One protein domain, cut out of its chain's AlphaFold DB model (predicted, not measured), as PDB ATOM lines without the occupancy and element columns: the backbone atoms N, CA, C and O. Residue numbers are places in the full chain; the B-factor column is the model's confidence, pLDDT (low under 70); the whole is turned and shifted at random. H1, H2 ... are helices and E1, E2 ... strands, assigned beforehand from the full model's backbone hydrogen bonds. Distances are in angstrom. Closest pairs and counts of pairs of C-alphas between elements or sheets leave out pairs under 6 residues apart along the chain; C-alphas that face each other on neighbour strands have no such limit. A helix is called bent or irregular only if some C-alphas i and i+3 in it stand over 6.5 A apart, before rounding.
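AT A GLANCE: This is residues 4 to 82 of the 90 residues of an uncharacterized protein of hydrothermal vent metagenome (UniProt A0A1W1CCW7). A twisted sheet of four strands has helix H2 crossing one face, while H1 lies beside the edge strand E4 at the level of the sheet. A helical hairpin, H3 and H4, extends from the end of the sheet where E2 leaves and E3 enters, and H4 meets H2. The printed part has 79 residues, with four named helices and four named strands in the order H1 H2 E1 E2 H3 H4 E3 E4; the sheet order is E1 - E2 - E3 - E4, all antiparallel, and the class is mixed, helices and strands. It is compact, with a radius of gyration of the C-alphas of 11.9 A, and spans 34 by 24 by 18 A.

HOW THE PARTS SIT: H1, residues 6 to 14, stands at the sheet's level, 2.9 A in height, and comes closest to E4, residues 76 to 81, at the C-alphas of Gly 8 and Thr 79, 4.5 A apart. H2, residues 19 to 28, is only just apart from H1, their closest C-alphas being 8.2 A from each other. H2 has a height over the sheet of 8.3 A and on the local plane runs across E3, residues 66 to 71, at 89 degrees. E1, residues 30 to 32, and E2, residues 35 to 39, form an antiparallel hairpin, with N 30 and O 37 2.8 A apart, within hydrogen-bond range. E2 and E3 are antiparallel neighbours, with N 36 and O 69 at 2.8 A. E3 and E4 form another hairpin, with N 68 and O 81 at 2.9 A. H3, residues 40 to 49, only grazes the sheet with its residues 40 to 43. H3 and H4, residues 52 to 63, are a helical hairpin and touch at a shallow tilt of 13 degrees, opposite ways; the C-alphas of Ile 47 and Lys 55 are the closest, 5.3 A apart. H4 touches H2 with residues 57 to 61 alone, about perpendicular at 80 degrees, the closest C-alphas being those of Met 21 and Leu 61, 6.2 A. There are two layers, helices on one face of a sheet, with H2 and H4 on that face. Every O i to N i+4 pair is within hydrogen-bond range in H1, H2 and H4, and 4 of 6 are in H3.

IN THESE COORDINATES: H1 begins at C-alpha 6, (-55.995, -123.752, 26.294), and is 12.5 A long. H2 measures 14.3 A, E1 6.3 A and E2 12.4 A. H3 begins at C-alpha 40, (-39.799, -124.032, 4.492), and measures 15.0 A; it is only just irregular, with C-alphas 45 and 48 6.7 A apart. H4 measures 16.7 A, E3 16.6 A and E4 15.1 A, ending at C-alpha 81, (-50.308, -126.487, 12.477).

THE WHOLE: The two C-alphas farthest apart are those of Lys 6 and Pro 48, 35.4 A. The printed part has no cut, and its links between named elements are tight. The mean pLDDT of the printed part is 93.9, and no printed residue is under 70.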
ATOM      1  N   PHE A   4     -51.371-117.670  25.238       94.12
ATOM      2  CA  PHE A   4     -51.674-119.015  24.749       94.12
ATOM      3  C   PHE A   4     -53.022-119.468  25.281       94.12
ATOM      4  O   PHE A   4     -53.204-119.632  26.488       94.12
ATOM      5  N   THR A   5     -53.967-119.708  24.374       95.81
ATOM      6  CA  THR A   5     -55.249-120.303  24.754       95.81
ATOM      7  C   THR A   5     -55.052-121.762  25.173       95.81
ATOM      8  O   THR A   5     -54.110-122.434  24.747       95.81
ATOM      9  N   LYS A   6     -55.995-122.317  25.946       95.38
ATOM     10  CA  LYS A   6     -55.995-123.752  26.294       95.38
ATOM     11  C   LYS A   6     -55.945-124.648  25.045       95.38
ATOM     12  O   LYS A   6     -55.267-125.678  25.052       95.38
ATOM     13  N   HIS A   7     -56.639-124.257  23.969       94.19
ATOM     14  CA  HIS A   7     -56.578-124.971  22.692       94.19
ATOM     15  C   HIS A   7     -55.189-124.861  22.055       94.19
ATOM     16  O   HIS A   7     -54.610-125.886  21.689       94.19
ATOM     17  N   GLY A   8     -54.634-123.648  21.987       94.06
ATOM     18  CA  GLY A   8     -53.311-123.365  21.436       94.06
ATOM     19  C   GLY A   8     -52.221-124.188  22.113       94.06
ATOM     20  O   GLY A   8     -51.525-124.949  21.440       94.06
ATOM     21  N   THR A   9     -52.155-124.150  23.445       95.44
ATOM     22  CA  THR A   9     -51.192-124.931  24.237       95.44
ATOM     23  C   THR A   9     -51.321-126.432  23.972       95.44
ATOM     24  O   THR A   9     -50.325-127.121  23.742       95.44
ATOM     25  N   ARG A  10     -52.552-126.965  23.916       96.38
ATOM     26  CA  ARG A  10     -52.779-128.382  23.591       96.38
ATOM     27  C   ARG A  10     -52.257-128.733  22.195       96.38
ATOM     28  O   ARG A  10     -51.624-129.773  22.022       96.38
ATOM     29  N   ARG A  11     -52.516-127.888  21.194       94.94
ATOM     30  CA  ARG A  11     -52.073-128.105  19.807       94.94
ATOM     31  C   ARG A  11     -50.562-128.005  19.644       94.94
ATOM     32  O   ARG A  11     -50.001-128.784  18.874       94.94
ATOM     33  N   MET A  12     -49.921-127.096  20.373       94.44
ATOM     34  CA  MET A  12     -48.465-126.979  20.427       94.44
ATOM     35  C   MET A  12     -47.827-128.280  20.903       94.44
ATOM     36  O   MET A  12     -47.011-128.856  20.184       94.44
ATOM     37  N   ASN A  13     -48.280-128.791  22.051       94.81
ATOM     38  CA  ASN A  13     -47.752-130.018  22.648       94.81
ATOM     39  C   ASN A  13     -47.961-131.229  21.730       94.81
ATOM     40  O   ASN A  13     -47.021-131.972  21.466       94.81
ATOM     41  N   GLN A  14     -49.158-131.374  21.150       94.12
ATOM     42  CA  GLN A  14     -49.469-132.458  20.205       94.12
ATOM     43  C   GLN A  14     -48.581-132.465  18.951       94.12
ATOM     44  O   GLN A  14     -48.464-133.496  18.295       94.12
ATOM     45  N   ARG A  15     -47.992-131.324  18.578       90.62
ATOM     46  CA  ARG A  15     -47.192-131.165  17.350       90.62
ATOM     47  C   ARG A  15     -45.709-130.909  17.637       90.62
ATOM     48  O   ARG A  15     -44.929-130.635  16.715       90.62
ATOM     49  N   GLY A  16     -45.320-130.979  18.912       92.44
ATOM     50  CA  GLY A  16     -43.980-130.656  19.391       92.44
ATOM     51  C   GLY A  16     -43.520-129.262  18.961       92.44
ATOM     52  O   GLY A  16     -42.366-129.106  18.568       92.44
ATOM     53  N   VAL A  17     -44.428-128.287  18.907       94.38
ATOM     54  CA  VAL A  17     -44.129-126.897  18.534       94.38
ATOM     55  C   VAL A  17     -43.807-126.125  19.805       94.38
ATOM     56  O   VAL A  17     -44.636-126.055  20.708       94.38
ATOM     57  N   THR A  18     -42.608-125.551  19.878       94.06
ATOM     58  CA  THR A  18     -42.193-124.741  21.030       94.06
ATOM     59  C   THR A  18     -42.690-123.303  20.896       94.06
ATOM     60  O   THR A  18     -43.020-122.840  19.802       94.06
ATOM     61  N   LYS A  19     -42.709-122.572  22.014       93.81
ATOM     62  CA  LYS A  19     -43.005-121.132  22.032       93.81
ATOM     63  C   LYS A  19     -42.087-120.352  21.083       93.81
ATOM     64  O   LYS A  19     -42.564-119.539  20.304       93.81
ATOM     65  N   GLU A  20     -40.802-120.684  21.070       93.75
ATOM     66  CA  GLU A  20     -39.797-120.039  20.217       93.75
ATOM     67  C   GLU A  20     -40.105-120.212  18.724       93.75
ATOM     68  O   GLU A  20     -39.884-119.308  17.925       93.75
ATOM     69  N   MET A  21     -40.647-121.368  18.320       94.88
ATOM     70  CA  MET A  21     -41.048-121.582  16.928       94.88
ATOM     71  C   MET A  21     -42.218-120.680  16.525       94.88
ATOM     72  O   MET A  21     -42.301-120.242  15.376       94.88
ATOM     73  N   ILE A  22     -43.125-120.405  17.461       95.00
ATOM     74  CA  ILE A  22     -44.248-119.491  17.248       95.00
ATOM     75  C   ILE A  22     -43.737-118.063  17.141       95.00
ATOM     76  O   ILE A  22     -44.099-117.378  16.193       95.00
ATOM     77  N   GLU A  23     -42.855-117.647  18.048       94.81
ATOM     78  CA  GLU A  23     -42.235-116.319  18.019       94.81
ATOM     79  C   GLU A  23     -41.505-116.076  16.692       94.81
ATOM     80  O   GLU A  23     -41.793-115.092  16.021       94.81
ATOM     81  N   LEU A  24     -40.687-117.028  16.227       95.38
ATOM     82  CA  LEU A  24     -40.035-116.936  14.912       95.38
ATOM     83  C   LEU A  24     -41.028-116.880  13.750       95.38
ATOM     84  O   LEU A  24     -40.783-116.215  12.745       95.38
ATOM     85  N   THR A  25     -42.141-117.605  13.850       95.81
ATOM     86  CA  THR A  25     -43.176-117.566  12.812       95.81
ATOM     87  C   THR A  25     -43.870-116.216  12.783       95.81
ATOM     88  O   THR A  25     -44.160-115.729  11.701       95.81
ATOM     89  N   ILE A  26     -44.101-115.603  13.940       95.06
ATOM     90  CA  ILE A  26     -44.685-114.266  14.052       95.06
ATOM     91  C   ILE A  26     -43.714-113.209  13.520       95.06
ATOM     92  O   ILE A  26     -44.121-112.332  12.768       95.06
ATOM     93  N   GLU A  27     -42.429-113.334  13.843       95.25
ATOM     94  CA  GLU A  27     -41.387-112.386  13.444       95.25
ATOM     95  C   GLU A  27     -41.083-112.421  11.938       95.25
ATOM     96  O   GLU A  27     -40.983-111.379  11.296       95.25
ATOM     97  N   TYR A  28     -40.950-113.616  11.353       95.69
ATOM     98  CA  TYR A  28     -40.481-113.782   9.969       95.69
ATOM     99  C   TYR A  28     -41.556-114.260   8.985       95.69
ATOM    100  O   TYR A  28     -41.298-114.380   7.781       95.69
ATOM    101  N   GLY A  29     -42.737-114.622   9.482       94.50
ATOM    102  CA  GLY A  29     -43.818-115.162   8.671       94.50
ATOM    103  C   GLY A  29     -44.592-114.090   7.914       94.50
ATOM    104  O   GLY A  29     -44.517-112.894   8.180       94.50
ATOM    105  N   LYS A  30     -45.374-114.541   6.936       94.56
ATOM    106  CA  LYS A  30     -46.302-113.686   6.198       94.56
ATOM    107  C   LYS A  30     -47.667-113.697   6.860       94.56
ATOM    108  O   LYS A  30     -48.226-114.773   7.070       94.56
ATOM    109  N   TYR A  31     -48.204-112.510   7.100       93.44
ATOM    110  CA  TYR A  31     -49.565-112.305   7.577       93.44
ATOM    111  C   TYR A  31     -50.548-112.480   6.415       93.44
ATOM    112  O   TYR A  31     -50.408-111.846   5.369       93.44
ATOM    113  N   ILE A  32     -51.515-113.374   6.587       92.06
ATOM    114  CA  ILE A  32     -52.612-113.637   5.657       92.06
ATOM    115  C   ILE A  32     -53.879-113.792   6.497       92.06
ATOM    116  O   ILE A  32     -54.082-114.844   7.101       92.06
ATOM    117  N   GLN A  33     -54.724-112.758   6.518       89.38
ATOM    118  CA  GLN A  33     -55.920-112.707   7.371       89.38
ATOM    119  C   GLN A  33     -55.554-112.972   8.847       89.38
ATOM    120  O   GLN A  33     -54.692-112.290   9.394       89.38
ATOM    121  N   ASP A  34     -56.157-113.987   9.463       89.75
ATOM    122  CA  ASP A  34     -55.960-114.449  10.843       89.75
ATOM    123  C   ASP A  34     -54.699-115.317  11.035       89.75
ATOM    124  O   ASP A  34     -54.435-115.841  12.122       89.75
ATOM    125  N   LYS A  35     -53.917-115.525   9.968       92.62
ATOM    126  CA  LYS A  35     -52.823-116.501   9.928       92.62
ATOM    127  C   LYS A  35     -51.490-115.826   9.721       92.62
ATOM    128  O   LYS A  35     -51.340-114.929   8.898       92.62
ATOM    129  N   ILE A  36     -50.481-116.383  10.370       95.31
ATOM    130  CA  ILE A  36     -49.087-116.072  10.103       95.31
ATOM    131  C   ILE A  36     -48.401-117.343   9.633       95.31
ATOM    132  O   ILE A  36     -48.429-118.379  10.301       95.31
ATOM    133  N   ILE A  37     -47.826-117.276   8.435       94.81
ATOM    134  CA  ILE A  37     -47.297-118.435   7.726       94.81
ATOM    135  C   ILE A  37     -45.806-118.249   7.485       94.81
ATOM    136  O   ILE A  37     -45.403-117.373   6.721       94.81
ATOM    137  N   LEU A  38     -44.995-119.145   8.047       95.69
ATOM    138  CA  LEU A  38     -43.567-119.237   7.760       95.69
ATOM    139  C   LEU A  38     -43.268-120.552   7.033       95.69
ATOM    140  O   LEU A  38     -43.311-121.640   7.614       95.69
ATOM    141  N   ARG A  39     -42.989-120.476   5.727       94.25
ATOM    142  CA  ARG A  39     -42.786-121.661   4.874       94.25
ATOM    143  C   ARG A  39     -41.341-122.142   4.899       94.25
ATOM    144  O   ARG A  39     -40.418-121.336   4.932       94.25
ATOM    145  N   ALA A  40     -41.132-123.441   4.675       93.19
ATOM    146  CA  ALA A  40     -39.799-124.032   4.492       93.19
ATOM    147  C   ALA A  40     -38.901-123.252   3.510       93.19
ATOM    148  O   ALA A  40     -37.727-123.016   3.783       93.19
ATOM    149  N   ARG A  41     -39.458-122.794   2.379       93.25
ATOM    150  CA  ARG A  41     -38.711-121.996   1.390       93.25
ATOM    151  C   ARG A  41     -38.284-120.618   1.906       93.25
ATOM    152  O   ARG A  41     -37.265-120.107   1.465       93.25
ATOM    153  N   GLU A  42     -39.075-120.007   2.785       94.62
ATOM    154  CA  GLU A  42     -38.769-118.710   3.401       94.62
ATOM    155  C   GLU A  42     -37.699-118.900   4.474       94.62
ATOM    156  O   GLU A  42     -36.693-118.202   4.451       94.62
ATOM    157  N   ILE A  43     -37.823-119.945   5.293       95.50
ATOM    158  CA  ILE A  43     -36.819-120.315   6.298       95.50
ATOM    159  C   ILE A  43     -35.445-120.547   5.662       95.50
ATOM    160  O   ILE A  43     -34.454-119.979   6.112       95.50
ATOM    161  N   ARG A  44     -35.372-121.312   4.563       96.00
ATOM    162  CA  ARG A  44     -34.110-121.542   3.831       96.00
ATOM    163  C   ARG A  44     -33.462-120.246   3.337       96.00
ATOM    164  O   ARG A  44     -32.241-120.160   3.301       96.00
ATOM    165  N   LYS A  45     -34.265-119.239   2.978       96.38
ATOM    166  CA  LYS A  45     -33.778-117.914   2.562       96.38
ATOM    167  C   LYS A  45     -33.348-117.035   3.741       96.38
ATOM    168  O   LYS A  45     -32.557-116.121   3.531       96.38
ATOM    169  N   LEU A  46     -33.880-117.286   4.938       95.69
ATOM    170  CA  LEU A  46     -33.561-116.549   6.165       95.69
ATOM    171  C   LEU A  46     -32.295-117.068   6.844       95.69
ATOM    172  O   LEU A  46     -31.513-116.264   7.329       95.69
ATOM    173  N   ILE A  47     -32.056-118.383   6.820       95.88
ATOM    174  CA  ILE A  47     -30.879-119.034   7.422       95.88
ATOM    175  C   ILE A  47     -29.540-118.315   7.154       95.88
ATOM    176  O   ILE A  47     -28.786-118.155   8.111       95.88
ATOM    177  N   PRO A  48     -29.205-117.873   5.924       96.31
ATOM    178  CA  PRO A  48     -27.931-117.193   5.675       96.31
ATOM    179  C   PRO A  48     -27.899-115.718   6.116       96.31
ATOM    180  O   PRO A  48     -26.859-115.085   5.996       96.31
ATOM    181  N   LYS A  49     -29.020-115.151   6.581       96.00
ATOM    182  CA  LYS A  49     -29.186-113.715   6.880       96.00
ATOM    183  C   LYS A  49     -29.311-113.400   8.370       96.00
ATOM    184  O   LYS A  49     -29.488-112.242   8.727       96.00
ATOM    185  N   VAL A  50     -29.289-114.419   9.223       95.38
ATOM    186  CA  VAL A  50     -29.536-114.291  10.663       95.38
ATOM    187  C   VAL A  50     -28.319-114.740  11.466       95.38
ATOM    188  O   VAL A  50     -27.446-115.439  10.951       95.38
ATOM    189  N   SER A  51     -28.279-114.366  12.745       95.31
ATOM    190  CA  SER A  51     -27.256-114.848  13.675       95.31
ATOM    191  C   SER A  51     -27.309-116.372  13.840       95.31
ATOM    192  O   SER A  51     -28.332-117.018  13.590       95.31
ATOM    193  N   GLN A  52     -26.203-116.960  14.300       92.81
ATOM    194  CA  GLN A  52     -26.093-118.406  14.498       92.81
ATOM    195  C   GLN A  52     -27.156-118.955  15.474       92.81
ATOM    196  O   GLN A  52     -27.693-120.043  15.252       92.81
ATOM    197  N   ASP A  53     -27.532-118.182  16.497       91.56
ATOM    198  CA  ASP A  53     -28.562-118.572  17.467       91.56
ATOM    199  C   ASP A  53     -29.953-118.673  16.832       91.56
ATOM    200  O   ASP A  53     -30.670-119.659  17.026       91.56
ATOM    201  N   ILE A  54     -30.330-117.681  16.020       93.94
ATOM    202  CA  ILE A  54     -31.606-117.680  15.293       93.94
ATOM    203  C   ILE A  54     -31.597-118.785  14.236       93.94
ATOM    204  O   ILE A  54     -32.584-119.506  14.079       93.94
ATOM    205  N   LYS A  55     -30.465-118.988  13.555       94.94
ATOM    206  CA  LYS A  55     -30.286-120.047  12.559       94.94
ATOM    207  C   LYS A  55     -30.580-121.434  13.132       94.94
ATOM    208  O   LYS A  55     -31.339-122.181  12.519       94.94
ATOM    209  N   ASN A  56     -30.047-121.772  14.307       93.81
ATOM    210  CA  ASN A  56     -30.309-123.064  14.952       93.81
ATOM    211  C   ASN A  56     -31.804-123.275  15.239       93.81
ATOM    212  O   ASN A  56     -32.336-124.373  15.054       93.81
ATOM    213  N   LYS A  57     -32.512-122.220  15.652       93.81
ATOM    214  CA  LYS A  57     -33.959-122.272  15.899       93.81
ATOM    215  C   LYS A  57     -34.760-122.396  14.594       93.81
ATOM    216  O   LYS A  57     -35.690-123.200  14.518       93.81
ATOM    217  N   LEU A  58     -34.362-121.670  13.548       95.25
ATOM    218  CA  LEU A  58     -34.941-121.776  12.207       95.25
ATOM    219  C   LEU A  58     -34.754-123.172  11.603       95.25
ATOM    220  O   LEU A  58     -35.675-123.667  10.961       95.25
ATOM    221  N   LEU A  59     -33.615-123.832  11.837       95.31
ATOM    222  CA  LEU A  59     -33.387-125.216  11.404       95.31
ATOM    223  C   LEU A  59     -34.391-126.182  12.050       95.31
ATOM    224  O   LEU A  59     -35.066-126.915  11.333       95.31
ATOM    225  N   LYS A  60     -34.618-126.091  13.367       93.12
ATOM    226  CA  LYS A  60     -35.645-126.907  14.049       93.12
ATOM    227  C   LYS A  60     -37.054-126.672  13.487       93.12
ATOM    228  O   LYS A  60     -37.876-127.586  13.428       93.12
ATOM    229  N   LEU A  61     -37.365-125.434  13.098       93.31
ATOM    230  CA  LEU A  61     -38.645-125.083  12.472       93.31
ATOM    231  C   LEU A  61     -38.727-125.608  11.027       93.31
ATOM    232  O   LEU A  61     -39.786-126.060  10.579       93.31
ATOM    233  N   LEU A  62     -37.600-125.605  10.308       94.06
ATOM    234  CA  LEU A  62     -37.466-126.165   8.965       94.06
ATOM    235  C   LEU A  62     -37.673-127.680   8.953       94.06
ATOM    236  O   LEU A  62     -38.349-128.166   8.046       94.06
ATOM    237  N   ASP A  63     -37.181-128.401   9.961       92.38
ATOM    238  CA  ASP A  63     -37.385-129.850  10.110       92.38
ATOM    239  C   ASP A  63     -38.878-130.205  10.208       92.38
ATOM    240  O   ASP A  63     -39.328-131.246   9.729       92.38
ATOM    241  N   LYS A  64     -39.695-129.288  10.745       88.81
ATOM    242  CA  LYS A  64     -41.164-129.408  10.764       88.81
ATOM    243  C   LYS A  64     -41.832-129.034   9.439       88.81
ATOM    244  O   LYS A  64     -43.040-129.211   9.291       88.81
ATOM    245  N   GLY A  65     -41.078-128.543   8.459       90.50
ATOM    246  CA  GLY A  65     -41.559-128.142   7.137       90.50
ATOM    247  C   GLY A  65     -42.181-126.743   7.077       90.50
ATOM    248  O   GLY A  65     -42.830-126.415   6.080       90.50
ATOM    249  N   GLY A  66     -41.983-125.919   8.108       92.56
ATOM    250  CA  GLY A  66     -42.667-124.636   8.280       92.56
ATOM    251  C   GLY A  66     -43.857-124.713   9.235       92.56
ATOM    252  O   GLY A  66     -44.319-125.795   9.603       92.56
ATOM    253  N   LEU A  67     -44.362-123.547   9.629       95.25
ATOM    254  CA  LEU A  67     -45.401-123.416  10.643       95.25
ATOM    255  C   LEU A  67     -46.460-122.397  10.216       95.25
ATOM    256  O   LEU A  67     -46.156-121.387   9.578       95.25
ATOM    257  N   VAL A  68     -47.708-122.692  10.569       95.50
ATOM    258  CA  VAL A  68     -48.823-121.751  10.536       95.50
ATOM    259  C   VAL A  68     -49.279-121.509  11.965       95.50
ATOM    260  O   VAL A  68     -49.557-122.462  12.700       95.50
ATOM    261  N   VAL A  69     -49.365-120.237  12.333       95.69
ATOM    262  CA  VAL A  69     -49.911-119.764  13.605       95.69
ATOM    263  C   VAL A  69     -51.201-119.017  13.303       95.69
ATOM    264  O   VAL A  69     -51.222-118.184  12.402       95.69
ATOM    265  N   VAL A  70     -52.270-119.334  14.028       95.50
ATOM    266  CA  VAL A  70     -53.536-118.591  13.969       95.50
ATOM    267  C   VAL A  70     -53.661-117.774  15.241       95.50
ATOM    268  O   VAL A  70     -53.591-118.342  16.340       95.50
ATOM    269  N   LEU A  71     -53.835-116.467  15.079       94.38
ATOM    270  CA  LEU A  71     -54.034-115.530  16.176       94.38
ATOM    271  C   LEU A  71     -55.478-115.031  16.174       94.38
ATOM    272  O   LEU A  71     -56.080-114.869  15.117       94.38
ATOM    273  N   SER A  72     -56.023-114.787  17.358       92.75
ATOM    274  CA  SER A  72     -57.185-113.914  17.536       92.75
ATOM    275  C   SER A  72     -56.776-112.440  17.487       92.75
ATOM    276  O   SER A  72     -55.590-112.103  17.568       92.75
ATOM    277  N   ASP A  73     -57.773-111.558  17.422       89.06
ATOM    278  CA  ASP A  73     -57.585-110.103  17.403       89.06
ATOM    279  C   ASP A  73     -56.855-109.570  18.653       89.06
ATOM    280  O   ASP A  73     -56.110-108.596  18.578       89.06
ATOM    281  N   ASP A  74     -56.985-110.247  19.799       90.38
ATOM    282  CA  ASP A  74     -56.280-109.944  21.053       90.38
ATOM    283  C   ASP A  74     -54.877-110.584  21.144       90.38
ATOM    284  O   ASP A  74     -54.278-110.646  22.219       90.38
ATOM    285  N   CYS A  75     -54.319-111.044  20.018       88.00
ATOM    286  CA  CYS A  75     -52.999-111.678  19.929       88.00
ATOM    287  C   CYS A  75     -52.869-112.991  20.726       88.00
ATOM    288  O   CYS A  75     -51.752-113.390  21.089       88.00
ATOM    289  N   ALA A  76     -53.980-113.690  20.979       93.19
ATOM    290  CA  ALA A  76     -53.954-115.017  21.578       93.19
ATOM    291  C   ALA A  76     -53.745-116.100  20.509       93.19
ATOM    292  O   ALA A  76     -54.395-116.130  19.463       93.19
ATOM    293  N   VAL A  77     -52.844-117.045  20.772       95.00
ATOM    294  CA  VAL A  77     -52.637-118.200  19.891       95.00
ATOM    295  C   VAL A  77     -53.822-119.145  20.036       95.00
ATOM    296  O   VAL A  77     -53.952-119.858  21.040       95.00
ATOM    297  N   ILE A  78     -54.670-119.176  19.010       95.00
ATOM    298  CA  ILE A  78     -55.808-120.092  18.936       95.00
ATOM    299  C   ILE A  78     -55.300-121.488  18.583       95.00
ATOM    300  O   ILE A  78     -55.586-122.447  19.293       95.00
ATOM    301  N   THR A  79     -54.531-121.629  17.499       95.12
ATOM    302  CA  THR A  79     -54.040-122.930  17.023       95.12
ATOM    303  C   THR A  79     -52.730-122.807  16.253       95.12
ATOM    304  O   THR A  79     -52.391-121.752  15.718       95.12
ATOM    305  N   VAL A  80     -51.999-123.918  16.174       94.69
ATOM    306  CA  VAL A  80     -50.780-124.052  15.371       94.69
ATOM    307  C   VAL A  80     -50.814-125.344  14.577       94.69
ATOM    308  O   VAL A  80     -51.235-126.389  15.091       94.69
ATOM    309  N   TYR A  81     -50.369-125.302  13.326       92.25
ATOM    310  CA  TYR A  81     -50.308-126.487  12.477       92.25
ATOM    311  C   TYR A  81     -49.235-126.372  11.394       92.25
ATOM    312  O   TYR A  81     -48.838-125.288  10.975       92.25
ATOM    313  N   ARG A  82     -48.769-127.531  10.924       86.12
ATOM    314  CA  ARG A  82     -47.929-127.622   9.730       86.12
ATOM    315  C   ARG A  82     -48.803-127.431   8.498       86.12
ATOM    316  O   ARG A  82     -49.862-128.047   8.396       86.12
TER     317      ARG A  82